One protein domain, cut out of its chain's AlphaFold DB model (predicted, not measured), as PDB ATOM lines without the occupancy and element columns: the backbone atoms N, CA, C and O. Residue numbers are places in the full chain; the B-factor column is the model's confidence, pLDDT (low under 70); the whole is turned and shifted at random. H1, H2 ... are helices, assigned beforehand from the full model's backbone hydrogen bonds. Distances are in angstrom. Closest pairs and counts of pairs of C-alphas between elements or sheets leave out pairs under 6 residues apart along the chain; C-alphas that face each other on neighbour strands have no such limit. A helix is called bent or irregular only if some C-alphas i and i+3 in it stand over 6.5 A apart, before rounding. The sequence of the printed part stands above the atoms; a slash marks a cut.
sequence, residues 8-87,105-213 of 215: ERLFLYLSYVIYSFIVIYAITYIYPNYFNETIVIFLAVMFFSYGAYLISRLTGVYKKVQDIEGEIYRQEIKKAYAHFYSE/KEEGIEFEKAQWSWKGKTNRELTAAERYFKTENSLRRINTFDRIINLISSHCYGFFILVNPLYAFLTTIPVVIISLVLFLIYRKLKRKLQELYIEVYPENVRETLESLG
ATOM      1  N   GLU A   8       5.478  16.998 -27.983       85.81
ATOM      2  CA  GLU A   8       4.989  18.367 -27.899       85.81
ATOM      3  C   GLU A   8       6.146  19.374 -27.885       85.81
ATOM      4  O   GLU A   8       6.135  20.346 -28.640       85.81
ATOM      5  N   ARG A   9       7.186  19.129 -27.078       86.00
ATOM      6  CA  ARG A   9       8.375  19.990 -27.012       86.00
ATOM      7  C   ARG A   9       9.239  19.886 -28.262       86.00
ATOM      8  O   ARG A   9       9.760  20.901 -28.716       86.00
ATOM      9  N   LEU A  10       9.342  18.698 -28.857       88.69
ATOM     10  CA  LEU A  10      10.004  18.530 -30.151       88.69
ATOM     11  C   LEU A  10       9.290  19.330 -31.250       88.69
ATOM     12  O   LEU A  10       9.939  20.078 -31.980       88.69
ATOM     13  N   PHE A  11       7.961  19.221 -31.338       90.38
ATOM     14  CA  PHE A  11       7.163  19.982 -32.303       90.38
ATOM     15  C   PHE A  11       7.302  21.493 -32.089       90.38
ATOM     16  O   PHE A  11       7.454  22.252 -33.046       90.38
ATOM     17  N   LEU A  12       7.328  21.928 -30.828       91.75
ATOM     18  CA  LEU A  12       7.541  23.325 -30.479       91.75
ATOM     19  C   LEU A  12       8.913  23.826 -30.965       91.75
ATOM     20  O   LEU A  12       8.978  24.879 -31.597       91.75
ATOM     21  N   TYR A  13       9.995  23.072 -30.760       91.44
ATOM     22  CA  TYR A  13      11.318  23.465 -31.260       91.44
ATOM     23  C   TYR A  13      11.404  23.478 -32.786       91.44
ATOM     24  O   TYR A  13      11.955  24.421 -33.355       91.44
ATOM     25  N   LEU A  14      10.803  22.494 -33.460       92.75
ATOM     26  CA  LEU A  14      10.713  22.491 -34.922       92.75
ATOM     27  C   LEU A  14       9.962  23.724 -35.440       92.75
ATOM     28  O   LEU A  14      10.386  24.328 -36.424       92.75
ATOM     29  N   SER A  15       8.903  24.156 -34.748       94.44
ATOM     30  CA  SER A  15       8.145  25.349 -35.137       94.44
ATOM     31  C   SER A  15       8.989  26.633 -35.107       94.44
ATOM     32  O   SER A  15       8.821  27.489 -35.974       94.44
ATOM     33  N   TYR A  16       9.948  26.755 -34.179       95.19
ATOM     34  CA  TYR A  16      10.857  27.910 -34.112       95.19
ATOM     35  C   TYR A  16      11.839  27.949 -35.284       95.19
ATOM     36  O   TYR A  16      12.115  29.014 -35.844       95.19
ATOM     37  N   VAL A  17      12.349  26.782 -35.674       94.19
ATOM     38  CA  VAL A  17      13.258  26.651 -36.817       94.19
ATOM     39  C   VAL A  17      12.515  26.970 -38.113       94.19
ATOM     40  O   VAL A  17      12.989  27.781 -38.905       94.19
ATOM     41  N   ILE A  18      11.311  26.417 -38.299       94.94
ATOM     42  CA  ILE A  18      10.455  26.703 -39.461       94.94
ATOM     43  C   ILE A  18      10.136  28.200 -39.543       94.94
ATOM     44  O   ILE A  18      10.298  28.803 -40.602       94.94
ATOM     45  N   TYR A  19       9.748  28.819 -38.423       95.25
ATOM     46  CA  TYR A  19       9.534  30.264 -38.345       95.25
ATOM     47  C   TYR A  19      10.761  31.048 -38.827       95.25
ATOM     48  O   TYR A  19      10.629  31.963 -39.634       95.25
ATOM     49  N   SER A  20      11.958  30.654 -38.391       94.88
ATOM     50  CA  SER A  20      13.203  31.325 -38.774       94.88
ATOM     51  C   SER A  20      13.444  31.287 -40.281       94.88
ATOM     52  O   SER A  20      13.787  32.310 -40.867       94.88
ATOM     53  N   PHE A  21      13.210  30.142 -40.928       93.50
ATOM     54  CA  PHE A  21      13.329  30.032 -42.384       93.50
ATOM     55  C   PHE A  21      12.295  30.885 -43.127       93.50
ATOM     56  O   PHE A  21      12.642  31.515 -44.124       93.50
ATOM     57  N   ILE A  22      11.056  30.963 -42.629       95.12
ATOM     58  CA  ILE A  22      10.016  31.831 -43.204       95.12
ATOM     59  C   ILE A  22      10.431  33.306 -43.118       95.12
ATOM     60  O   ILE A  22      10.293  34.045 -44.091       95.12
ATOM     61  N   VAL A  23      10.963  33.737 -41.970       93.56
ATOM     62  CA  VAL A  23      11.432  35.118 -41.777       93.56
ATOM     63  C   VAL A  23      12.613  35.433 -42.692       93.56
ATOM     64  O   VAL A  23      12.603  36.468 -43.350       93.56
ATOM     65  N   ILE A  24      13.597  34.535 -42.786       92.56
ATOM     66  CA  ILE A  24      14.739  34.704 -43.697       92.56
ATOM     67  C   ILE A  24      14.258  34.803 -45.144       92.56
ATOM     68  O   ILE A  24      14.663  35.723 -45.846       92.56
ATOM     69  N   TYR A  25      13.348  33.926 -45.572       91.12
ATOM     70  CA  TYR A  25      12.769  33.966 -46.914       91.12
ATOM     71  C   TYR A  25      12.093  35.314 -47.216       91.12
ATOM     72  O   TYR A  25      12.329  35.907 -48.269       91.12
ATOM     73  N   ALA A  26      11.304  35.839 -46.273       90.50
ATOM     74  CA  ALA A  26      10.689  37.157 -46.411       90.50
ATOM     75  C   ALA A  26      11.742  38.277 -46.513       90.50
ATOM     76  O   ALA A  26      11.610  39.169 -47.349       90.50
ATOM     77  N   ILE A  27      12.807  38.215 -45.708       88.81
ATOM     78  CA  ILE A  27      13.912  39.183 -45.755       88.81
ATOM     79  C   ILE A  27      14.638  39.115 -47.098       88.81
ATOM     80  O   ILE A  27      14.883  40.162 -47.684       88.81
ATOM     81  N   THR A  28      14.934  37.922 -47.616       85.12
ATOM     82  CA  THR A  28      15.565  37.728 -48.929       85.12
ATOM     83  C   THR A  28      14.750  38.359 -50.057       85.12
ATOM     84  O   THR A  28      15.325  38.939 -50.976       85.12
ATOM     85  N   TYR A  29      13.420  38.292 -49.983       86.75
ATOM     86  CA  TYR A  29      12.549  38.926 -50.972       86.75
ATOM     87  C   TYR A  29      12.568  40.462 -50.882       86.75
ATOM     88  O   TYR A  29      12.548  41.143 -51.903       86.75
ATOM     89  N   ILE A  30      12.622  41.019 -49.666       86.69
ATOM     90  CA  ILE A  30      12.639  42.476 -49.433       86.69
ATOM     91  C   ILE A  30      14.034  43.073 -49.699       86.69
ATOM     92  O   ILE A  30      14.146  44.190 -50.202       86.69
ATOM     93  N   TYR A  31      15.097  42.329 -49.383       82.88
ATOM     94  CA  TYR A  31      16.499  42.728 -49.505       82.88
ATOM     95  C   TYR A  31      17.260  41.749 -50.410       82.88
ATOM     96  O   TYR A  31      17.894  40.813 -49.920       82.88
ATOM     97  N   PRO A  32      17.267  41.979 -51.735       76.25
ATOM     98  CA  PRO A  32      17.913  41.077 -52.690       76.25
ATOM     99  C   PRO A  32      19.446  41.027 -52.561       76.25
ATOM    100  O   PRO A  32      20.060  40.064 -53.007       76.25
ATOM    101  N   ASN A  33      20.063  42.020 -51.908       80.56
ATOM    102  CA  ASN A  33      21.514  42.111 -51.686       80.56
ATOM    103  C   ASN A  33      21.947  41.641 -50.280       80.56
ATOM    104  O   ASN A  33      22.905  42.176 -49.722       80.56
ATOM    105  N   TYR A  34      21.219  40.710 -49.658       79.69
ATOM    106  CA  TYR A  34      21.569  40.207 -48.325       79.69
ATOM    107  C   TYR A  34      22.847  39.345 -48.349       79.69
ATOM    108  O   TYR A  34      23.144  38.659 -49.328       79.69
ATOM    109  N   PHE A  35      23.596  39.353 -47.245       81.19
ATOM    110  CA  PHE A  35      24.764  38.500 -47.045       81.19
ATOM    111  C   PHE A  35      24.326  37.035 -46.926       81.19
ATOM    112  O   PHE A  35      23.682  36.639 -45.954       81.19
ATOM    113  N   ASN A  36      24.693  36.223 -47.919       81.81
ATOM    114  CA  ASN A  36      24.248  34.835 -48.067       81.81
ATOM    115  C   ASN A  36      25.291  33.793 -47.625       81.81
ATOM    116  O   ASN A  36      25.196  32.618 -47.985       81.81
ATOM    117  N   GLU A  37      26.281  34.199 -46.830       88.06
ATOM    118  CA  GLU A  37      27.253  33.269 -46.262       88.06
ATOM    119  C   GLU A  37      26.572  32.294 -45.294       88.06
ATOM    120  O   GLU A  37      25.761  32.684 -44.450       88.06
ATOM    121  N   THR A  38      26.938  31.012 -45.364       88.44
ATOM    122  CA  THR A  38      26.340  29.952 -44.535       88.44
ATOM    123  C   THR A  38      26.386  30.278 -43.040       88.44
ATOM    124  O   THR A  38      25.416  30.029 -42.327       88.44
ATOM    125  N   ILE A  39      27.486  30.874 -42.567       89.00
ATOM    126  CA  ILE A  39      27.659  31.274 -41.162       89.00
ATOM    127  C   ILE A  39      26.675  32.389 -40.785       89.00
ATOM    128  O   ILE A  39      26.054  32.326 -39.725       89.00
ATOM    129  N   VAL A  40      26.488  33.382 -41.657       89.00
ATOM    130  CA  VAL A  40      25.553  34.497 -41.443       89.00
ATOM    131  C   VAL A  40      24.112  33.990 -41.381       89.00
ATOM    132  O   VAL A  40      23.376  34.331 -40.453       89.00
ATOM    133  N   ILE A  41      23.730  33.111 -42.312       90.50
ATOM    134  CA  ILE A  41      22.402  32.483 -42.334       90.50
ATOM    135  C   ILE A  41      22.181  31.654 -41.065       90.50
ATOM    136  O   ILE A  41      21.135  31.773 -40.426       90.50
ATOM    137  N   PHE A  42      23.165  30.849 -40.655       92.50
ATOM    138  CA  PHE A  42      23.078  30.048 -39.434       92.50
ATOM    139  C   PHE A  42      22.878  30.918 -38.185       92.50
ATOM    140  O   PHE A  42      21.998  30.641 -37.368       92.50
ATOM    141  N   LEU A  43      23.646  32.004 -38.050       90.56
ATOM    142  CA  LEU A  43      23.496  32.949 -36.944       90.56
ATOM    143  C   LEU A  43      22.115  33.618 -36.958       90.56
ATOM    144  O   LEU A  43      21.471  33.699 -35.912       90.56
ATOM    145  N   ALA A  44      21.618  34.027 -38.128       92.56
ATOM    146  CA  ALA A  44      20.278  34.588 -38.263       92.56
ATOM    147  C   ALA A  44      19.187  33.592 -37.832       92.56
ATOM    148  O   ALA A  44      18.292  33.959 -37.069       92.56
ATOM    149  N   VAL A  45      19.293  32.317 -38.236       94.75
ATOM    150  CA  VAL A  45      18.380  31.251 -37.789       94.75
ATOM    151  C   VAL A  45      18.390  31.123 -36.268       94.75
ATOM    152  O   VAL A  45      17.321  31.037 -35.664       94.75
ATOM    153  N   MET A  46      19.566  31.152 -35.631       94.25
ATOM    154  CA  MET A  46      19.657  31.086 -34.169       94.25
ATOM    155  C   MET A  46      18.951  32.269 -33.495       94.25
ATOM    156  O   MET A  46      18.188  32.069 -32.547       94.25
ATOM    157  N   PHE A  47      19.148  33.488 -34.000       93.94
ATOM    158  CA  PHE A  47      18.519  34.689 -33.450       93.94
ATOM    159  C   PHE A  47      16.995  34.706 -33.628       93.94
ATOM    160  O   PHE A  47      16.272  35.001 -32.671       93.94
ATOM    161  N   PHE A  48      16.483  34.339 -34.806       96.38
ATOM    162  CA  PHE A  48      15.039  34.248 -35.037       96.38
ATOM    163  C   PHE A  48      14.397  33.093 -34.262       96.38
ATOM    164  O   PHE A  48      13.314  33.269 -33.704       96.38
ATOM    165  N   SER A  49      15.083  31.956 -34.124       96.19
ATOM    166  CA  SER A  49      14.603  30.826 -33.316       96.19
ATOM    167  C   SER A  49      14.523  31.205 -31.840       96.19
ATOM    168  O   SER A  49      13.543  30.890 -31.163       96.19
ATOM    169  N   TYR A  50      15.521  31.939 -31.337       94.12
ATOM    170  CA  TYR A  50      15.494  32.487 -29.984       94.12
ATOM    171  C   TYR A  50      14.360  33.507 -29.808       94.12
ATOM    172  O   TYR A  50      13.645  33.474 -28.804       94.12
ATOM    173  N   GLY A  51      14.125  34.352 -30.812       93.44
ATOM    174  CA  GLY A  51      12.974  35.247 -30.859       93.44
ATOM    175  C   GLY A  51      11.639  34.501 -30.770       93.44
ATOM    176  O   GLY A  51      10.809  34.821 -29.919       93.44
ATOM    177  N   ALA A  52      11.452  33.452 -31.572       94.31
ATOM    178  CA  ALA A  52      10.260  32.601 -31.544       94.31
ATOM    179  C   ALA A  52      10.065  31.912 -30.182       94.31
ATOM    180  O   ALA A  52       8.949  31.861 -29.649       94.31
ATOM    181  N   TYR A  53      11.155  31.456 -29.563       94.38
ATOM    182  CA  TYR A  53      11.138  30.948 -28.195       94.38
ATOM    183  C   TYR A  53      10.650  32.009 -27.196       94.38
ATOM    184  O   TYR A  53       9.751  31.728 -26.399       94.38
ATOM    185  N   LEU A  54      11.161  33.242 -27.258       92.31
ATOM    186  CA  LEU A  54      10.710  34.329 -26.386       92.31
ATOM    187  C   LEU A  54       9.228  34.668 -26.595       92.31
ATOM    188  O   LEU A  54       8.506  34.817 -25.605       92.31
ATOM    189  N   ILE A  55       8.746  34.690 -27.845       93.38
ATOM    190  CA  ILE A  55       7.314  34.845 -28.160       93.38
ATOM    191  C   ILE A  55       6.511  33.748 -27.466       93.38
ATOM    192  O   ILE A  55       5.565  34.046 -26.741       93.38
ATOM    193  N   SER A  56       6.915  32.485 -27.608       92.62
ATOM    194  CA  SER A  56       6.197  31.356 -27.007       92.62
ATOM    195  C   SER A  56       6.159  31.397 -25.471       92.62
ATOM    196  O   SER A  56       5.211  30.902 -24.855       92.62
ATOM    197  N   ARG A  57       7.171  32.000 -24.825       87.94
ATOM    198  CA  ARG A  57       7.172  32.230 -23.374       87.94
ATOM    199  C   ARG A  57       6.240  33.361 -22.974       87.94
ATOM    200  O   ARG A  57       5.604  33.252 -21.930       87.94
ATOM    201  N   LEU A  58       6.174  34.430 -23.767       88.56
ATOM    202  CA  LEU A  58       5.290  35.568 -23.515       88.56
ATOM    203  C   LEU A  58       3.818  35.205 -23.742       88.56
ATOM    204  O   LEU A  58       2.978  35.557 -22.921       88.56
ATOM    205  N   THR A  59       3.509  34.438 -24.791       90.62
ATOM    206  CA  THR A  59       2.144  33.962 -25.088       90.62
ATOM    207  C   THR A  59       1.700  32.798 -24.199       90.62
ATOM    208  O   THR A  59       0.537  32.400 -24.224       90.62
ATOM    209  N   GLY A  60       2.613  32.230 -23.406       87.50
ATOM    210  CA  GLY A  60       2.326  31.121 -22.498       87.50
ATOM    211  C   GLY A  60       2.247  29.748 -23.172       87.50
ATOM    212  O   GLY A  60       1.970  28.767 -22.486       87.50
ATOM    213  N   VAL A  61       2.537  29.639 -24.473       90.00
ATOM    214  CA  VAL A  61       2.619  28.353 -25.192       90.00
ATOM    215  C   VAL A  61       3.676  27.446 -24.561       90.00
ATOM    216  O   VAL A  61       3.395  26.286 -24.275       90.00
ATOM    217  N   TYR A  62       4.855  27.993 -24.251       88.44
ATOM    218  CA  TYR A  62       5.919  27.245 -23.577       88.44
ATOM    219  C   TYR A  62       5.460  26.699 -22.217       88.44
ATOM    220  O   TYR A  62       5.723  25.545 -21.882       88.44
ATOM    221  N   LYS A  63       4.733  27.520 -21.445       88.00
ATOM    222  CA  LYS A  63       4.195  27.115 -20.143       88.00
ATOM    223  C   LYS A  63       3.178  25.984 -20.303       88.00
ATOM    224  O   LYS A  63       3.276  25.002 -19.588       88.00
ATOM    225  N   LYS A  64       2.267  26.077 -21.278       88.50
ATOM    226  CA  LYS A  64       1.295  25.007 -21.554       88.50
ATOM    227  C   LYS A  64       1.973  23.679 -21.883       88.50
ATOM    228  O   LYS A  64       1.563  22.656 -21.351       88.50
ATOM    229  N   VAL A  65       3.016  23.687 -22.716       88.62
ATOM    230  CA  VAL A  65       3.780  22.464 -23.021       88.62
ATOM    231  C   VAL A  65       4.431  21.904 -21.757       88.62
ATOM    232  O   VAL A  65       4.336  20.709 -21.504       88.62
ATOM    233  N   GLN A  66       5.019  22.761 -20.920       85.69
ATOM    234  CA  GLN A  66       5.600  22.343 -19.643       85.69
ATOM    235  C   GLN A  66       4.552  21.772 -18.669       85.69
ATOM    236  O   GLN A  66       4.831  20.791 -17.982       85.69
ATOM    237  N   ASP A  67       3.355  22.354 -18.619       86.50
ATOM    238  CA  ASP A  67       2.259  21.882 -17.770       86.50
ATOM    239  C   ASP A  67       1.753  20.503 -18.240       86.50
ATOM    240  O   ASP A  67       1.541  19.616 -17.411       86.50
ATOM    241  N   ILE A  68       1.631  20.292 -19.560       87.12
ATOM    242  CA  ILE A  68       1.259  18.999 -20.166       87.12
ATOM    243  C   ILE A  68       2.308  17.930 -19.847       87.12
ATOM    244  O   ILE A  68       1.965  16.850 -19.376       87.12
ATOM    245  N   GLU A  69       3.590  18.234 -20.053       83.31
ATOM    246  CA  GLU A  69       4.684  17.314 -19.729       83.31
ATOM    247  C   GLU A  69       4.735  16.977 -18.240       83.31
ATOM    248  O   GLU A  69       4.936  15.822 -17.871       83.31
ATOM    249  N   GLY A  70       4.524  17.978 -17.382       82.25
ATOM    250  CA  GLY A  70       4.449  17.781 -15.940       82.25
ATOM    251  C   GLY A  70       3.300  16.852 -15.552       82.25
ATOM    252  O   GLY A  70       3.451  16.038 -14.642       82.25
ATOM    253  N   GLU A  71       2.172  16.928 -16.256       84.31
ATOM    254  CA  GLU A  71       1.041  16.035 -16.026       84.31
ATOM    255  C   GLU A  71       1.307  14.610 -16.515       84.31
ATOM    256  O   GLU A  71       1.056  13.664 -15.768       84.31
ATOM    257  N   ILE A  72       1.885  14.444 -17.709       83.06
ATOM    258  CA  ILE A  72       2.307  13.132 -18.227       83.06
ATOM    259  C   ILE A  72       3.284  12.480 -17.247       83.06
ATOM    260  O   ILE A  72       3.067  11.349 -16.819       83.06
ATOM    261  N   TYR A  73       4.295  13.224 -16.799       78.88
ATOM    262  CA  TYR A  73       5.277  12.736 -15.837       78.88
ATOM    263  C   TYR A  73       4.637  12.348 -14.498       78.88
ATOM    264  O   TYR A  73       4.920  11.281 -13.955       78.88
ATOM    265  N   ARG A  74       3.708  13.162 -13.970       79.38
ATOM    266  CA  ARG A  74       2.942  12.808 -12.761       79.38
ATOM    267  C   ARG A  74       2.127  11.530 -12.952       79.38
ATOM    268  O   ARG A  74       2.035  10.733 -12.019       79.38
ATOM    269  N   GLN A  75       1.536  11.319 -14.124       80.12
ATOM    270  CA  GLN A  75       0.779  10.105 -14.434       80.12
ATOM    271  C   GLN A  75       1.682   8.878 -14.584       80.12
ATOM    272  O   GLN A  75       1.337   7.813 -14.074       80.12
ATOM    273  N   GLU A  76       2.836   9.017 -15.234       77.75
ATOM    274  CA  GLU A  76       3.844   7.959 -15.362       77.75
ATOM    275  C   GLU A  76       4.392   7.553 -13.993       77.75
ATOM    276  O   GLU A  76       4.411   6.366 -13.673       77.75
ATOM    277  N   ILE A  77       4.712   8.529 -13.138       74.00
ATOM    278  CA  ILE A  77       5.081   8.299 -11.740       74.00
ATOM    279  C   ILE A  77       3.962   7.567 -11.000       74.00
ATOM    280  O   ILE A  77       4.222   6.546 -10.370       74.00
ATOM    281  N   LYS A  78       2.711   8.039 -11.076       71.38
ATOM    282  CA  LYS A  78       1.577   7.377 -10.408       71.38
ATOM    283  C   LYS A  78       1.404   5.931 -10.873       71.38
ATOM    284  O   LYS A  78       1.152   5.071 -10.036       71.38
ATOM    285  N   LYS A  79       1.559   5.647 -12.170       70.62
ATOM    286  CA  LYS A  79       1.494   4.284 -12.725       70.62
ATOM    287  C   LYS A  79       2.664   3.418 -12.255       70.62
ATOM    288  O   LYS A  79       2.434   2.280 -11.862       70.62
ATOM    289  N   ALA A  80       3.881   3.958 -12.231       70.06
ATOM    290  CA  ALA A  80       5.062   3.260 -11.727       70.06
ATOM    291  C   ALA A  80       4.944   2.949 -10.226       70.06
ATOM    292  O   ALA A  80       5.190   1.820  -9.809       70.06
ATOM    293  N   TYR A  81       4.478   3.909  -9.419       67.19
ATOM    294  CA  TYR A  81       4.176   3.685  -8.006       67.19
ATOM    295  C   TYR A  81       3.031   2.689  -7.819       67.19
ATOM    296  O   TYR A  81       3.129   1.827  -6.954       67.19
ATOM    297  N   ALA A  82       1.964   2.755  -8.618       65.56
ATOM    298  CA  ALA A  82       0.869   1.790  -8.546       65.56
ATOM    299  C   ALA A  82       1.336   0.365  -8.884       65.56
ATOM    300  O   ALA A  82       0.940  -0.564  -8.189       65.56
ATOM    301  N   HIS A  83       2.214   0.201  -9.879       61.25
ATOM    302  CA  HIS A  83       2.852  -1.078 -10.201       61.25
ATOM    303  C   HIS A  83       3.708  -1.576  -9.028       61.25
ATOM    304  O   HIS A  83       3.496  -2.678  -8.528       61.25
ATOM    305  N   PHE A  84       4.581  -0.716  -8.498       58.00
ATOM    306  CA  PHE A  84       5.440  -1.027  -7.356       58.00
ATOM    307  C   PHE A  84       4.650  -1.401  -6.087       58.00
ATOM    308  O   PHE A  84       4.980  -2.367  -5.407       58.00
ATOM    309  N   TYR A  85       3.570  -0.681  -5.768       53.25
ATOM    310  CA  TYR A  85       2.696  -0.993  -4.631       53.25
ATOM    311  C   TYR A  85       1.753  -2.172  -4.898       53.25
ATOM    312  O   TYR A  85       1.311  -2.807  -3.943       53.25
ATOM    313  N   SER A  86       1.441  -2.488  -6.157       52.12
ATOM    314  CA  SER A  86       0.735  -3.728  -6.502       52.12
ATOM    315  C   SER A  86       1.625  -4.959  -6.326       52.12
ATOM    316  O   SER A  86       1.126  -5.992  -5.894       52.12
ATOM    317  N   GLU A  87       2.940  -4.820  -6.528       51.84
ATOM    318  CA  GLU A  87       3.938  -5.852  -6.211       51.84
ATOM    319  C   GLU A  87       4.257  -5.930  -4.706       51.84
ATOM    320  O   GLU A  87       4.600  -6.996  -4.205       51.84
ATOM    321  N   LYS A 105      -5.697  30.463   8.978       45.34
ATOM    322  CA  LYS A 105      -6.776  31.092   8.206       45.34
ATOM    323  C   LYS A 105      -6.816  32.607   8.382       45.34
ATOM    324  O   LYS A 105      -7.090  33.294   7.409       45.34
ATOM    325  N   GLU A 106      -6.546  33.144   9.569       44.34
ATOM    326  CA  GLU A 106      -6.649  34.594   9.810       44.34
ATOM    327  C   GLU A 106      -5.440  35.367   9.253       44.34
ATOM    328  O   GLU A 106      -5.635  36.361   8.550       44.34
ATOM    329  N   GLU A 107      -4.214  34.859   9.431       46.97
ATOM    330  CA  GLU A 107      -3.000  35.450   8.834       46.97
ATOM    331  C   GLU A 107      -2.958  35.270   7.302       46.97
ATOM    332  O   GLU A 107      -2.550  36.176   6.568       46.97
ATOM    333  N   GLY A 108      -3.471  34.144   6.788       50.34
ATOM    334  CA  GLY A 108      -3.631  33.908   5.349       50.34
ATOM    335  C   GLY A 108      -4.615  34.878   4.681       50.34
ATOM    336  O   GLY A 108      -4.348  35.360   3.579       50.34
ATOM    337  N   ILE A 109      -5.711  35.241   5.360       51.38
ATOM    338  CA  ILE A 109      -6.713  36.192   4.843       51.38
ATOM    339  C   ILE A 109      -6.152  37.621   4.763       51.38
ATOM    340  O   ILE A 109      -6.458  38.345   3.809       51.38
ATOM    341  N   GLU A 110      -5.333  38.065   5.724       55.47
ATOM    342  CA  GLU A 110      -4.675  39.379   5.639       55.47
ATOM    343  C   GLU A 110      -3.618  39.427   4.525       55.47
ATOM    344  O   GLU A 110      -3.516  40.429   3.811       55.47
ATOM    345  N   PHE A 111      -2.900  38.324   4.304       60.12
ATOM    346  CA  PHE A 111      -1.923  38.193   3.224       60.12
ATOM    347  C   PHE A 111      -2.576  38.173   1.830       60.12
ATOM    348  O   PHE A 111      -2.121  38.866   0.915       60.12
ATOM    349  N   GLU A 112      -3.692  37.456   1.665       61.53
ATOM    350  CA  GLU A 112      -4.477  37.468   0.423       61.53
ATOM    351  C   GLU A 112      -5.050  38.857   0.121       61.53
ATOM    352  O   GLU A 112      -5.005  39.317  -1.023       61.53
ATOM    353  N   LYS A 113      -5.533  39.579   1.140       67.31
ATOM    354  CA  LYS A 113      -5.978  40.973   0.976       67.31
ATOM    355  C   LYS A 113      -4.815  41.883   0.572       67.31
ATOM    356  O   LYS A 113      -4.965  42.679  -0.362       67.31
ATOM    357  N   ALA A 114      -3.648  41.707   1.200       63.88
ATOM    358  CA  ALA A 114      -2.431  42.460   0.903       63.88
ATOM    359  C   ALA A 114      -1.944  42.285  -0.544       63.88
ATOM    360  O   ALA A 114      -1.302  43.193  -1.067       63.88
ATOM    361  N   GLN A 115      -2.283  41.184  -1.226       72.31
ATOM    362  CA  GLN A 115      -1.955  40.957  -2.640       72.31
ATOM    363  C   GLN A 115      -2.613  41.983  -3.583       72.31
ATOM    364  O   GLN A 115      -2.076  42.279  -4.661       72.31
ATOM    365  N   TRP A 116      -3.757  42.551  -3.191       73.94
ATOM    366  CA  TRP A 116      -4.574  43.422  -4.044       73.94
ATOM    367  C   TRP A 116      -4.681  44.859  -3.525       73.94
ATOM    368  O   TRP A 116      -4.857  45.774  -4.332       73.94
ATOM    369  N   SER A 117      -4.512  45.079  -2.219       80.25
ATOM    370  CA  SER A 117      -4.717  46.374  -1.553       80.25
ATOM    371  C   SER A 117      -3.554  47.367  -1.676       80.25
ATOM    372  O   SER A 117      -3.725  48.549  -1.390       80.25
ATOM    373  N   TRP A 118      -2.378  46.930  -2.138       82.50
ATOM    374  CA  TRP A 118      -1.200  47.799  -2.293       82.50
ATOM    375  C   TRP A 118      -1.297  48.783  -3.474       82.50
ATOM    376  O   TRP A 118      -0.515  49.735  -3.568       82.50
ATOM    377  N   LYS A 119      -2.210  48.548  -4.426       81.88
ATOM    378  CA  LYS A 119      -2.349  49.375  -5.634       81.88
ATOM    379  C   LYS A 119      -2.921  50.749  -5.269       81.88
ATOM    380  O   LYS A 119      -3.936  50.838  -4.598       81.88
ATOM    381  N   GLY A 120      -2.283  51.819  -5.745       74.88
ATOM    382  CA  GLY A 120      -2.738  53.200  -5.518       74.88
ATOM    383  C   GLY A 120      -2.279  53.839  -4.202       74.88
ATOM    384  O   GLY A 120      -2.412  55.048  -4.065       74.88
ATOM    385  N   LYS A 121      -1.675  53.074  -3.282       83.94
ATOM    386  CA  LYS A 121      -1.122  53.585  -2.017       83.94
ATOM    387  C   LYS A 121       0.287  54.166  -2.173       83.94
ATOM    388  O   LYS A 121       1.112  53.661  -2.955       83.94
ATOM    389  N   THR A 122       0.604  55.197  -1.391       82.44
ATOM    390  CA  THR A 122       1.970  55.743  -1.313       82.44
ATOM    391  C   THR A 122       2.881  54.822  -0.493       82.44
ATOM    392  O   THR A 122       2.416  54.039   0.323       82.44
ATOM    393  N   ASN A 123       4.210  54.889  -0.668       77.25
ATOM    394  CA  ASN A 123       5.133  53.992   0.057       77.25
ATOM    395  C   ASN A 123       5.032  54.083   1.590       77.25
ATOM    396  O   ASN A 123       5.442  53.142   2.262       77.25
ATOM    397  N   ARG A 124       4.526  55.202   2.122       76.25
ATOM    398  CA  ARG A 124       4.349  55.422   3.562       76.25
ATOM    399  C   ARG A 124       3.093  54.738   4.112       76.25
ATOM    400  O   ARG A 124       3.059  54.420   5.289       76.25
ATOM    401  N   GLU A 125       2.103  54.489   3.259       82.19
ATOM    402  CA  GLU A 125       0.822  53.853   3.607       82.19
ATOM    403  C   GLU A 125       0.855  52.324   3.475       82.19
ATOM    404  O   GLU A 125      -0.110  51.655   3.835       82.19
ATOM    405  N   LEU A 126       1.937  51.767   2.919       81.25
ATOM    406  CA  LEU A 126       2.050  50.336   2.657       81.25
ATOM    407  C   LEU A 126       2.518  49.575   3.900       81.25
ATOM    408  O   LEU A 126       3.604  49.839   4.439       81.25
ATOM    409  N   THR A 127       1.763  48.541   4.266       83.06
ATOM    410  CA  THR A 127       2.216  47.530   5.234       83.06
ATOM    411  C   THR A 127       3.430  46.760   4.692       83.06
ATOM    412  O   THR A 127       3.748  46.830   3.499       83.06
ATOM    413  N   ALA A 128       4.147  46.022   5.547       75.38
ATOM    414  CA  ALA A 128       5.293  45.211   5.115       75.38
ATOM    415  C   ALA A 128       4.897  44.175   4.040       75.38
ATOM    416  O   ALA A 128       5.561  44.077   3.005       75.38
ATOM    417  N   ALA A 129       3.749  43.504   4.209       77.56
ATOM    418  CA  ALA A 129       3.199  42.560   3.230       77.56
ATOM    419  C   ALA A 129       2.841  43.239   1.895       77.56
ATOM    420  O   ALA A 129       3.190  42.758   0.816       77.56
ATOM    421  N   GLU A 130       2.222  44.419   1.938       81.50
ATOM    422  CA  GLU A 130       1.916  45.194   0.731       81.50
ATOM    423  C   GLU A 130       3.188  45.681   0.012       81.50
ATOM    424  O   GLU A 130       3.256  45.684  -1.224       81.50
ATOM    425  N   ARG A 131       4.238  46.055   0.761       83.19
ATOM    426  CA  ARG A 131       5.561  46.385   0.202       83.19
ATOM    427  C   ARG A 131       6.221  45.173  -0.445       83.19
ATOM    428  O   ARG A 131       6.851  45.336  -1.497       83.19
ATOM    429  N   TYR A 132       6.076  43.992   0.151       84.12
ATOM    430  CA  TYR A 132       6.554  42.730  -0.407       84.12
ATOM    431  C   TYR A 132       5.895  42.462  -1.767       84.12
ATOM    432  O   TYR A 132       6.599  42.423  -2.779       84.12
ATOM    433  N   PHE A 133       4.560  42.429  -1.840       83.00
ATOM    434  CA  PHE A 133       3.833  42.184  -3.095       83.00
ATOM    435  C   PHE A 133       4.079  43.255  -4.162       83.00
ATOM    436  O   PHE A 133       4.222  42.943  -5.349       83.00
ATOM    437  N   LYS A 134       4.195  44.528  -3.765       86.88
ATOM    438  CA  LYS A 134       4.586  45.608  -4.681       86.88
ATOM    439  C   LYS A 134       5.973  45.357  -5.280       86.88
ATOM    440  O   LYS A 134       6.147  45.499  -6.490       86.88
ATOM    441  N   THR A 135       6.947  44.974  -4.453       85.25
ATOM    442  CA  THR A 135       8.329  44.693  -4.882       85.25
ATOM    443  C   THR A 135       8.395  43.444  -5.761       85.25
ATOM    444  O   THR A 135       9.059  43.458  -6.800       85.25
ATOM    445  N   GLU A 136       7.650  42.395  -5.411       86.56
ATOM    446  CA  GLU A 136       7.518  41.178  -6.211       86.56
ATOM    447  C   GLU A 136       6.937  41.490  -7.597       86.56
ATOM    448  O   GLU A 136       7.481  41.084  -8.627       86.56
ATOM    449  N   ASN A 137       5.868  42.283  -7.655       87.81
ATOM    450  CA  ASN A 137       5.267  42.690  -8.916       87.81
ATOM    451  C   ASN A 137       6.202  43.590  -9.747       87.81
ATOM    452  O   ASN A 137       6.259  43.451 -10.969       87.81
ATOM    453  N   SER A 138       6.979  44.476  -9.115       87.94
ATOM    454  CA  SER A 138       8.034  45.237  -9.799       87.94
ATOM    455  C   SER A 138       9.098  44.323 -10.418       87.94
ATOM    456  O   SER A 138       9.477  44.540 -11.569       87.94
ATOM    457  N   LEU A 139       9.529  43.271  -9.713       88.12
ATOM    458  CA  LEU A 139      10.440  42.255 -10.254       88.12
ATOM    459  C   LEU A 139       9.823  41.498 -11.434       88.12
ATOM    460  O   LEU A 139      10.478  41.324 -12.461       88.12
ATOM    461  N   ARG A 140       8.549  41.095 -11.328       87.19
ATOM    462  CA  ARG A 140       7.814  40.461 -12.437       87.19
ATOM    463  C   ARG A 140       7.761  41.376 -13.662       87.19
ATOM    464  O   ARG A 140       8.047  40.914 -14.762       87.19
ATOM    465  N   ARG A 141       7.463  42.668 -13.481       87.44
ATOM    466  CA  ARG A 141       7.455  43.659 -14.572       87.44
ATOM    467  C   ARG A 141       8.820  43.786 -15.232       87.44
ATOM    468  O   ARG A 141       8.882  43.724 -16.451       87.44
ATOM    469  N   ILE A 142       9.896  43.918 -14.456       89.19
ATOM    470  CA  ILE A 142      11.260  44.014 -15.001       89.19
ATOM    471  C   ILE A 142      11.622  42.768 -15.800       89.19
ATOM    472  O   ILE A 142      12.116  42.902 -16.911       89.19
ATOM    473  N   ASN A 143      11.302  41.575 -15.298       86.12
ATOM    474  CA  ASN A 143      11.523  40.337 -16.046       86.12
ATOM    475  C   ASN A 143      10.723  40.300 -17.358       86.12
ATOM    476  O   ASN A 143      11.206  39.777 -18.358       86.12
ATOM    477  N   THR A 144       9.499  40.833 -17.377       87.44
ATOM    478  CA  THR A 144       8.711  40.953 -18.612       87.44
ATOM    479  C   THR A 144       9.328  41.966 -19.575       87.44
ATOM    480  O   THR A 144       9.461  41.658 -20.755       87.44
ATOM    481  N   PHE A 145       9.748  43.137 -19.089       88.19
ATOM    482  CA  PHE A 145      10.430  44.146 -19.905       88.19
ATOM    483  C   PHE A 145      11.735  43.615 -20.498       88.19
ATOM    484  O   PHE A 145      11.959  43.774 -21.694       88.19
ATOM    485  N   ASP A 146      12.549  42.926 -19.701       87.19
ATOM    486  CA  ASP A 146      13.779  42.276 -20.155       87.19
ATOM    487  C   ASP A 146      13.499  41.253 -21.266       87.19
ATOM    488  O   ASP A 146      14.158  41.254 -22.302       87.19
ATOM    489  N   ARG A 147      12.447  40.435 -21.127       87.81
ATOM    490  CA  ARG A 147      12.025  39.507 -22.191       87.81
ATOM    491  C   ARG A 147      11.595  40.222 -23.469       87.81
ATOM    492  O   ARG A 147      11.910  39.731 -24.547       87.81
ATOM    493  N   ILE A 148      10.878  41.341 -23.361       90.88
ATOM    494  CA  ILE A 148      10.447  42.136 -24.522       90.88
ATOM    495  C   ILE A 148      11.658  42.760 -25.221       90.88
ATOM    496  O   ILE A 148      11.753  42.690 -26.442       90.88
ATOM    497  N   ILE A 149      12.600  43.324 -24.464       90.88
ATOM    498  CA  ILE A 149      13.835  43.882 -25.024       90.88
ATOM    499  C   ILE A 149      14.626  42.783 -25.727       90.88
ATOM    500  O   ILE A 149      14.934  42.934 -26.901       90.88
ATOM    501  N   ASN A 150      14.848  41.643 -25.070       89.94
ATOM    502  CA  ASN A 150      15.544  40.506 -25.670       89.94
ATOM    503  C   ASN A 150      14.846  39.985 -26.936       89.94
ATOM    504  O   ASN A 150      15.523  39.586 -27.880       89.94
ATOM    505  N   LEU A 151      13.509  40.019 -26.975       92.75
ATOM    506  CA  LEU A 151      12.722  39.644 -28.149       92.75
ATOM    507  C   LEU A 151      12.964  40.602 -29.320       92.75
ATOM    508  O   LEU A 151      13.186  40.156 -30.444       92.75
ATOM    509  N   ILE A 152      12.902  41.909 -29.067       92.31
ATOM    510  CA  ILE A 152      13.139  42.928 -30.095       92.31
ATOM    511  C   ILE A 152      14.586  42.823 -30.580       92.31
ATOM    512  O   ILE A 152      14.828  42.709 -31.779       92.31
ATOM    513  N   SER A 153      15.539  42.773 -29.648       91.44
ATOM    514  CA  SER A 153      16.963  42.656 -29.942       91.44
ATOM    515  C   SER A 153      17.266  41.425 -30.783       91.44
ATOM    516  O   SER A 153      17.947  41.558 -31.792       91.44
ATOM    517  N   SER A 154      16.728  40.246 -30.448       91.88
ATOM    518  CA  SER A 154      16.990  39.028 -31.221       91.88
ATOM    519  C   SER A 154      16.527  39.151 -32.676       91.88
ATOM    520  O   SER A 154      17.256  38.758 -33.581       91.88
ATOM    521  N   HIS A 155      15.359  39.748 -32.929       92.56
ATOM    522  CA  HIS A 155      14.878  39.963 -34.297       92.56
ATOM    523  C   HIS A 155      15.694  41.027 -35.032       92.56
ATOM    524  O   HIS A 155      16.046  40.824 -36.194       92.56
ATOM    525  N   CYS A 156      16.048  42.126 -34.358       91.50
ATOM    526  CA  CYS A 156      16.929  43.143 -34.923       91.50
ATOM    527  C   CYS A 156      18.291  42.551 -35.298       91.50
ATOM    528  O   CYS A 156      18.770  42.809 -36.396       91.50
ATOM    529  N   TYR A 157      18.894  41.715 -34.452       90.81
ATOM    530  CA  TYR A 157      20.159  41.052 -34.768       90.81
ATOM    531  C   TYR A 157      20.055  40.096 -35.940       90.81
ATOM    532  O   TYR A 157      20.884  40.170 -36.844       90.81
ATOM    533  N   GLY A 158      19.039  39.227 -35.939       91.06
ATOM    534  CA  GLY A 158      18.808  38.300 -37.043       91.06
ATOM    535  C   GLY A 158      18.633  39.033 -38.372       91.06
ATOM    536  O   GLY A 158      19.139  38.586 -39.394       91.06
ATOM    537  N   PHE A 159      17.986  40.200 -38.356       91.56
ATOM    538  CA  PHE A 159      17.847  41.051 -39.533       91.56
ATOM    539  C   PHE A 159      19.162  41.743 -39.919       91.56
ATOM    540  O   PHE A 159      19.621  41.622 -41.053       91.56
ATOM    541  N   PHE A 160      19.800  42.458 -38.989       91.31
ATOM    542  CA  PHE A 160      20.992  43.244 -39.299       91.31
ATOM    543  C   PHE A 160      22.181  42.378 -39.691       91.31
ATOM    544  O   PHE A 160      22.948  42.808 -40.541       91.31
ATOM    545  N   ILE A 161      22.325  41.163 -39.154       91.12
ATOM    546  CA  ILE A 161      23.423  40.282 -39.561       91.12
ATOM    547  C   ILE A 161      23.298  39.854 -41.030       91.12
ATOM    548  O   ILE A 161      24.315  39.717 -41.701       91.12
ATOM    549  N   LEU A 162      22.066  39.726 -41.543       89.88
ATOM    550  CA  LEU A 162      21.786  39.433 -42.953       89.88
ATOM    551  C   LEU A 162      21.988  40.655 -43.855       89.88
ATOM    552  O   LEU A 162      22.393  40.502 -45.001       89.88
ATOM    553  N   VAL A 163      21.701  41.867 -43.374       87.81
ATOM    554  CA  VAL A 163      21.827  43.093 -44.184       87.81
ATOM    555  C   VAL A 163      23.259  43.624 -44.192       87.81
ATOM    556  O   VAL A 163      23.787  43.966 -45.245       87.81
ATOM    557  N   ASN A 164      23.876  43.736 -43.018       86.25
ATOM    558  CA  ASN A 164      25.253  44.172 -42.839       86.25
ATOM    559  C   ASN A 164      25.747  43.775 -41.430       86.25
ATOM    560  O   ASN A 164      25.330  44.391 -40.439       86.25
ATOM    561  N   PRO A 165      26.679  42.812 -41.311       84.56
ATOM    562  CA  PRO A 165      27.193  42.353 -40.019       84.56
ATOM    563  C   PRO A 165      27.744  43.466 -39.109       84.56
ATOM    564  O   PRO A 165      27.661  43.365 -37.883       84.56
ATOM    565  N   LEU A 166      28.248  44.566 -39.675       86.06
ATOM    566  CA  LEU A 166      28.748  45.704 -38.902       86.06
ATOM    567  C   LEU A 166      27.616  46.444 -38.166       86.06
ATOM    568  O   LEU A 166      27.803  46.901 -37.036       86.06
ATOM    569  N   TYR A 167      26.413  46.505 -38.745       84.44
ATOM    570  CA  TYR A 167      25.235  47.061 -38.070       84.44
ATOM    571  C   TYR A 167      24.750  46.164 -36.928       84.44
ATOM    572  O   TYR A 167      24.329  46.670 -35.885       84.44
ATOM    573  N   ALA A 168      24.873  44.841 -37.068       83.69
ATOM    574  CA  ALA A 168      24.598  43.913 -35.970       83.69
ATOM    575  C   ALA A 168      25.553  44.150 -34.783       83.69
ATOM    576  O   ALA A 168      25.134  44.145 -33.627       83.69
ATOM    577  N   PHE A 169      26.826  44.454 -35.043       83.31
ATOM    578  CA  PHE A 169      27.764  44.808 -33.975       83.31
ATOM    579  C   PHE A 169      27.368  46.110 -33.257       83.31
ATOM    580  O   PHE A 169      27.247  46.132 -32.032       83.31
ATOM    581  N   LEU A 170      27.083  47.181 -34.005       85.56
ATOM    582  CA  LEU A 170      26.723  48.484 -33.426       85.56
ATOM    583  C   LEU A 170      25.422  48.443 -32.618       85.56
ATOM    584  O   LEU A 170      25.331  49.060 -31.556       85.56
ATOM    585  N   THR A 171      24.433  47.673 -33.074       81.38
ATOM    586  CA  THR A 171      23.167  47.482 -32.347       81.38
ATOM    587  C   THR A 171      23.335  46.698 -31.044       81.38
ATOM    588  O   THR A 171      22.454  46.765 -30.189       81.38
ATOM    589  N   THR A 172      24.485  46.048 -30.818       82.75
ATOM    590  CA  THR A 172      24.764  45.326 -29.568       82.75
ATOM    591  C   THR A 172      25.069  46.203 -28.383       82.75
ATOM    592  O   THR A 172      24.645  45.907 -27.266       82.75
ATOM    593  N   ILE A 173      25.766  47.302 -28.619       86.19
ATOM    594  CA  ILE A 173      26.201  48.210 -27.564       86.19
ATOM    595  C   ILE A 173      25.010  48.724 -26.728       86.19
ATOM    596  O   ILE A 173      25.034  48.542 -25.508       86.19
ATOM    597  N   PRO A 174      23.937  49.297 -27.314       87.69
ATOM    598  CA  PRO A 174      22.803  49.776 -26.525       87.69
ATOM    599  C   PRO A 174      22.054  48.644 -25.812       87.69
ATOM    600  O   PRO A 174      21.614  48.839 -24.681       87.69
ATOM    601  N   VAL A 175      21.943  47.457 -26.421       87.38
ATOM    602  CA  VAL A 175      21.285  46.295 -25.797       87.38
ATOM    603  C   VAL A 175      22.040  45.865 -24.544       87.38
ATOM    604  O   VAL A 175      21.432  45.737 -23.488       87.38
ATOM    605  N   VAL A 176      23.368  45.740 -24.620       88.12
ATOM    606  CA  VAL A 176      24.213  45.391 -23.468       88.12
ATOM    607  C   VAL A 176      24.087  46.426 -22.350       88.12
ATOM    608  O   VAL A 176      23.947  46.049 -21.186       88.12
ATOM    609  N   ILE A 177      24.086  47.722 -22.684       91.12
ATOM    610  CA  ILE A 177      23.916  48.796 -21.696       91.12
ATOM    611  C   ILE A 177      22.547  48.687 -21.011       91.12
ATOM    612  O   ILE A 177      22.472  48.715 -19.781       91.12
ATOM    613  N   ILE A 178      21.467  48.519 -21.779       90.25
ATOM    614  CA  ILE A 178      20.108  48.383 -21.236       90.25
ATOM    615  C   ILE A 178      19.997  47.127 -20.361       90.25
ATOM    616  O   ILE A 178      19.503  47.213 -19.235       90.25
ATOM    617  N   SER A 179      20.500  45.982 -20.824       85.56
ATOM    618  CA  SER A 179      20.511  44.731 -20.058       85.56
ATOM    619  C   SER A 179      21.313  44.860 -18.761       85.56
ATOM    620  O   SER A 179      20.871  44.370 -17.722       85.56
ATOM    621  N   LEU A 180      22.447  45.569 -18.774       90.69
ATOM    622  CA  LEU A 180      23.238  45.833 -17.571       90.69
ATOM    623  C   LEU A 180      22.455  46.683 -16.560       90.69
ATOM    624  O   LEU A 180      22.415  46.352 -15.374       90.69
ATOM    625  N   VAL A 181      21.790  47.749 -17.015       92.38
ATOM    626  CA  VAL A 181      20.948  48.594 -16.152       92.38
ATOM    627  C   VAL A 181      19.804  47.778 -15.546       92.38
ATOM    628  O   VAL A 181      19.593  47.821 -14.330       92.38
ATOM    629  N   LEU A 182      19.101  46.979 -16.355       89.44
ATOM    630  CA  LEU A 182      18.031  46.102 -15.876       89.44
ATOM    631  C   LEU A 182      18.541  45.073 -14.865       89.44
ATOM    632  O   LEU A 182      17.891  44.859 -13.841       89.44
ATOM    633  N   PHE A 183      19.720  44.492 -15.092       89.06
ATOM    634  CA  PHE A 183      20.358  43.563 -14.162       89.06
ATOM    635  C   PHE A 183      20.665  44.214 -12.806       89.06
ATOM    636  O   PHE A 183      20.379  43.631 -11.755       89.06
ATOM    637  N   LEU A 184      21.197  45.441 -12.800       92.19
ATOM    638  CA  LEU A 184      21.464  46.185 -11.564       92.19
ATOM    639  C   LEU A 184      20.169  46.482 -10.791       92.19
ATOM    640  O   LEU A 184      20.118  46.281  -9.573       92.19
ATOM    641  N   ILE A 185      19.107  46.901 -11.489       91.56
ATOM    642  CA  ILE A 185      17.789  47.141 -10.882       91.56
ATOM    643  C   ILE A 185      17.210  45.832 -10.328       91.56
ATOM    644  O   ILE A 185      16.763  45.799  -9.179       91.56
ATOM    645  N   TYR A 186      17.261  44.746 -11.105       89.88
ATOM    646  CA  TYR A 186      16.812  43.417 -10.690       89.88
ATOM    647  C   TYR A 186      17.522  42.971  -9.410       89.88
ATOM    648  O   TYR A 186      16.869  42.582  -8.441       89.88
ATOM    649  N   ARG A 187      18.854  43.095  -9.355       89.25
ATOM    650  CA  ARG A 187      19.652  42.733  -8.177       89.25
ATOM    651  C   ARG A 187      19.251  43.547  -6.947       89.25
ATOM    652  O   ARG A 187      19.109  42.978  -5.864       89.25
ATOM    653  N   LYS A 188      19.052  44.862  -7.102       91.44
ATOM    654  CA  LYS A 188      18.628  45.747  -6.005       91.44
ATOM    655  C   LYS A 188      17.245  45.365  -5.474       91.44
ATOM    656  O   LYS A 188      17.062  45.266  -4.265       91.44
ATOM    657  N   LEU A 189      16.287  45.112  -6.363       88.44
ATOM    658  CA  LEU A 189      14.935  44.715  -5.969       88.44
ATOM    659  C   LEU A 189      14.885  43.313  -5.367       88.44
ATOM    660  O   LEU A 189      14.126  43.097  -4.432       88.44
ATOM    661  N   LYS A 190      15.709  42.377  -5.853       85.25
ATOM    662  CA  LYS A 190      15.796  41.024  -5.297       85.25
ATOM    663  C   LYS A 190      16.293  41.039  -3.852       85.25
ATOM    664  O   LYS A 190      15.703  40.366  -3.018       85.25
ATOM    665  N   ARG A 191      17.317  41.845  -3.546       87.00
ATOM    666  CA  ARG A 191      17.785  42.056  -2.164       87.00
ATOM    667  C   ARG A 191      16.682  42.633  -1.281       87.00
ATOM    668  O   ARG A 191      16.368  42.062  -0.249       87.00
ATOM    669  N   LYS A 192      16.018  43.691  -1.755       85.81
ATOM    670  CA  LYS A 192      14.894  44.303  -1.037       85.81
ATOM    671  C   LYS A 192      13.742  43.319  -0.791       85.81
ATOM    672  O   LYS A 192      13.109  43.365   0.254       85.81
ATOM    673  N   LEU A 193      13.457  42.436  -1.750       83.75
ATOM    674  CA  LEU A 193      12.436  41.402  -1.590       83.75
ATOM    675  C   LEU A 193      12.821  40.402  -0.490       83.75
ATOM    676  O   LEU A 193      11.954  40.013   0.278       83.75
ATOM    677  N   GLN A 194      14.098  40.014  -0.400       78.69
ATOM    678  CA  GLN A 194      14.593  39.127   0.660       78.69
ATOM    679  C   GLN A 194      14.489  39.780   2.043       78.69
ATOM    680  O   GLN A 194      14.037  39.135   2.980       78.69
ATOM    681  N   GLU A 195      14.844  41.062   2.156       80.88
ATOM    682  CA  GLU A 195      14.688  41.836   3.396       80.88
ATOM    683  C   GLU A 195      13.214  41.894   3.835       80.88
ATOM    684  O   GLU A 195      12.891  41.575   4.975       80.88
ATOM    685  N   LEU A 196      12.303  42.213   2.906       79.06
ATOM    686  CA  LEU A 196      10.861  42.266   3.175       79.06
ATOM    687  C   LEU A 196      10.258  40.888   3.473       79.06
ATOM    688  O   LEU A 196       9.299  40.799   4.226       79.06
ATOM    689  N   TYR A 197      10.791  39.820   2.878       73.81
ATOM    690  CA  TYR A 197      10.346  38.460   3.171       73.81
ATOM    691  C   TYR A 197      10.620  38.097   4.634       73.81
ATOM    692  O   TYR A 197       9.729  37.587   5.299       73.81
ATOM    693  N   ILE A 198      11.807  38.433   5.150       70.75
ATOM    694  CA  ILE A 198      12.168  38.227   6.562       70.75
ATOM    695  C   ILE A 198      11.291  39.092   7.485       70.75
ATOM    696  O   ILE A 198      10.890  38.641   8.551       70.75
ATOM    697  N   GLU A 199      10.955  40.317   7.070       70.94
ATOM    698  CA  GLU A 199      10.079  41.222   7.834       70.94
ATOM    699  C   GLU A 199       8.622  40.720   7.907       70.94
ATOM    700  O   GLU A 199       7.945  40.935   8.909       70.94
ATOM    701  N   VAL A 200       8.132  40.053   6.855       67.00
ATOM    702  CA  VAL A 200       6.763  39.508   6.784       67.00
ATOM    703  C   VAL A 200       6.659  38.115   7.415       67.00
ATOM    704  O   VAL A 200       5.609  37.776   7.954       67.00
ATOM    705  N   TYR A 201       7.735  37.328   7.381       62.91
ATOM    706  CA  TYR A 201       7.818  35.991   7.971       62.91
ATOM    707  C   TYR A 201       8.913  35.950   9.051       62.91
ATOM    708  O   TYR A 201      10.019  35.469   8.783       62.91
ATOM    709  N   PRO A 202       8.640  36.454  10.271       55.06
ATOM    710  CA  PRO A 202       9.573  36.324  11.386       55.06
ATOM    711  C   PRO A 202       9.818  34.841  11.722       55.06
ATOM    712  O   PRO A 202       8.975  33.983  11.450       55.06
ATOM    713  N   GLU A 203      10.983  34.538  12.306       51.66
ATOM    714  CA  GLU A 203      11.571  33.189  12.473       51.66
ATOM    715  C   GLU A 203      10.621  32.086  12.991       51.66
ATOM    716  O   GLU A 203      10.795  30.920  12.644       51.66
ATOM    717  N   ASN A 204       9.553  32.433  13.708       48.06
ATOM    718  CA  ASN A 204       8.558  31.497  14.242       48.06
ATOM    719  C   ASN A 204       7.775  30.736  13.140       48.06
ATOM    720  O   ASN A 204       7.393  29.578  13.318       48.06
ATOM    721  N   VAL A 205       7.559  31.348  11.965       51.25
ATOM    722  CA  VAL A 205       6.918  30.671  10.815       51.25
ATOM    723  C   VAL A 205       7.914  29.761  10.092       51.25
ATOM    724  O   VAL A 205       7.528  28.736   9.538       51.25
ATOM    725  N   ARG A 206       9.212  30.081  10.147       49.19
ATOM    726  CA  ARG A 206      10.274  29.258   9.560       49.19
ATOM    727  C   ARG A 206      10.440  27.934  10.307       49.19
ATOM    728  O   ARG A 206      10.543  26.908   9.649       49.19
ATOM    729  N   GLU A 207      10.364  27.925  11.640       49.09
ATOM    730  CA  GLU A 207      10.317  26.676  12.425       49.09
ATOM    731  C   GLU A 207       9.072  25.832  12.092       49.09
ATOM    732  O   GLU A 207       9.127  24.602  12.020       49.09
ATOM    733  N   THR A 208       7.945  26.491  11.810       50.31
ATOM    734  CA  THR A 208       6.697  25.821  11.414       50.31
ATOM    735  C   THR A 208       6.785  25.248   9.987       50.31
ATOM    736  O   THR A 208       6.366  24.123   9.741       50.31
ATOM    737  N   LEU A 209       7.402  25.957   9.038       43.69
ATOM    738  CA  LEU A 209       7.607  25.480   7.662       43.69
ATOM    739  C   LEU A 209       8.692  24.390   7.567       43.69
ATOM    740  O   LEU A 209       8.515  23.417   6.830       43.69
ATOM    741  N   GLU A 210       9.768  24.503   8.354       49.91
ATOM    742  CA  GLU A 210      10.811  23.476   8.476       49.91
ATOM    743  C   GLU A 210      10.259  22.200   9.141       49.91
ATOM    744  O   GLU A 210      10.551  21.097   8.671       49.91
ATOM    745  N   SER A 211       9.395  22.321  10.159       43.47
ATOM    746  CA  SER A 211       8.707  21.166  10.767       43.47
ATOM    747  C   SER A 211       7.639  20.534   9.863       43.47
ATOM    748  O   SER A 211       7.369  19.338   9.987       43.47
ATOM    749  N   LEU A 212       7.097  21.283   8.896       42.59
ATOM    750  CA  LEU A 212       6.215  20.784   7.829       42.59
ATOM    751  C   LEU A 212       6.975  20.266   6.589       42.59
ATOM    752  O   LEU A 212       6.352  19.809   5.630       42.59
ATOM    753  N   GLY A 213       8.313  20.293   6.597       34.34
ATOM    754  CA  GLY A 213       9.155  19.722   5.539       34.34
ATOM    755  C   GLY A 213       9.205  20.531   4.238       34.34
ATOM    756  O   GLY A 213       9.647  20.009   3.212       34.34
TER     757      GLY A 213
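AT A GLANCE: This is residues 8 to 87 and 105 to 213 of the 215 residues of an uncharacterized protein of Bacillus nealsonii AAU1 (UniProt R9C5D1). A long helical hairpin of H5 and H6 makes the long body; H2 packs along H5 over the part nearest the hairpin's turn, and H1 crosses H2 at a steep tilt, its later part coming close to H5 near Ile 27. From the end of H2 the chain turns into H3, whose residues 70 to 87 stick out as a long arm, while H4 and H7 lie at the end of the hairpin away from its turn. The printed part has 189 residues with seven named helices, H1 to H7 in order, and no named strand: all helix. It is loose, with a radius of gyration of the C-alphas of 23.5 A, and flat, spanning 68 by 61 by 24 A.

IN THESE COORDINATES: H1, residues 8 to 30, begins at C-alpha 8 (4.989, 18.367, -27.899) and is 33.2 A long. H2 is residues 38 to 58, 30.3 A. H3, residues 61 to 87, runs 39.1 A to C-alpha 87 (3.938, -5.852, -6.211). H4 is residues 105 to 117. H5, residues 128 to 163, is 52.0 A long, and H6, residues 165 to 200, 51.1 A. H6 has a kink of 26 degrees near residue 174; it is neither bent nor irregular, but only just: C-alphas 171 and 174 are 6.3 A apart. H7, residues 203 to 211, ends at C-alpha 211 (8.707, 21.166, 10.767).

HOW THE PARTS SIT: H5 and H6 form a hairpin and touch at a shallow tilt of 12 degrees, opposite ways; their closest C-alphas, of Phe 160 and Ala 168, are 5.0 A apart. H5, with residues 147 to 162 alone, touches H2 at a shallow tilt of 27 degrees, opposite ways, closest at the C-alphas of Ala 44 and Gly 158, 4.2 A. H1 touches H2 at a steep tilt of 56 degrees, opposite ways, closest at the C-alphas of Tyr 16 and Ser 49, 4.8 A. H2 and H3, about perpendicular at 74 degrees, only just touch, and only at the corner, with 3 pairs of C-alphas within 8 A; the closest are those of Ser 56 and Tyr 62, 5.4 A. H4 touches H5 at a steep tilt of 49 degrees, closest at the C-alphas of Ala 114 and Glu 130, 5.1 A. H6 and H7 meet only through their link. Every O i to N i+4 pair is within hydrogen-bond range in H1, H2, H3 and H7; in H4 it is 8 of 9, in H5 31 of 32, in H6 29 of 32.

THE WHOLE: The C-alphas farthest apart, of Asn 33 and Glu 87, are 68.4 A apart. Residues 88 to 104 are not printed, and C-alphas 87 and 105 are 41.1 A apart across the cut. Of the links printed whole, none is long. Residues 207 to 213, of which 207 to 211 belong to H7, stand free. The mean pLDDT of the printed part is 81.2; residues 81 to 87, 105 to 114 and 200 to 213 are under 70.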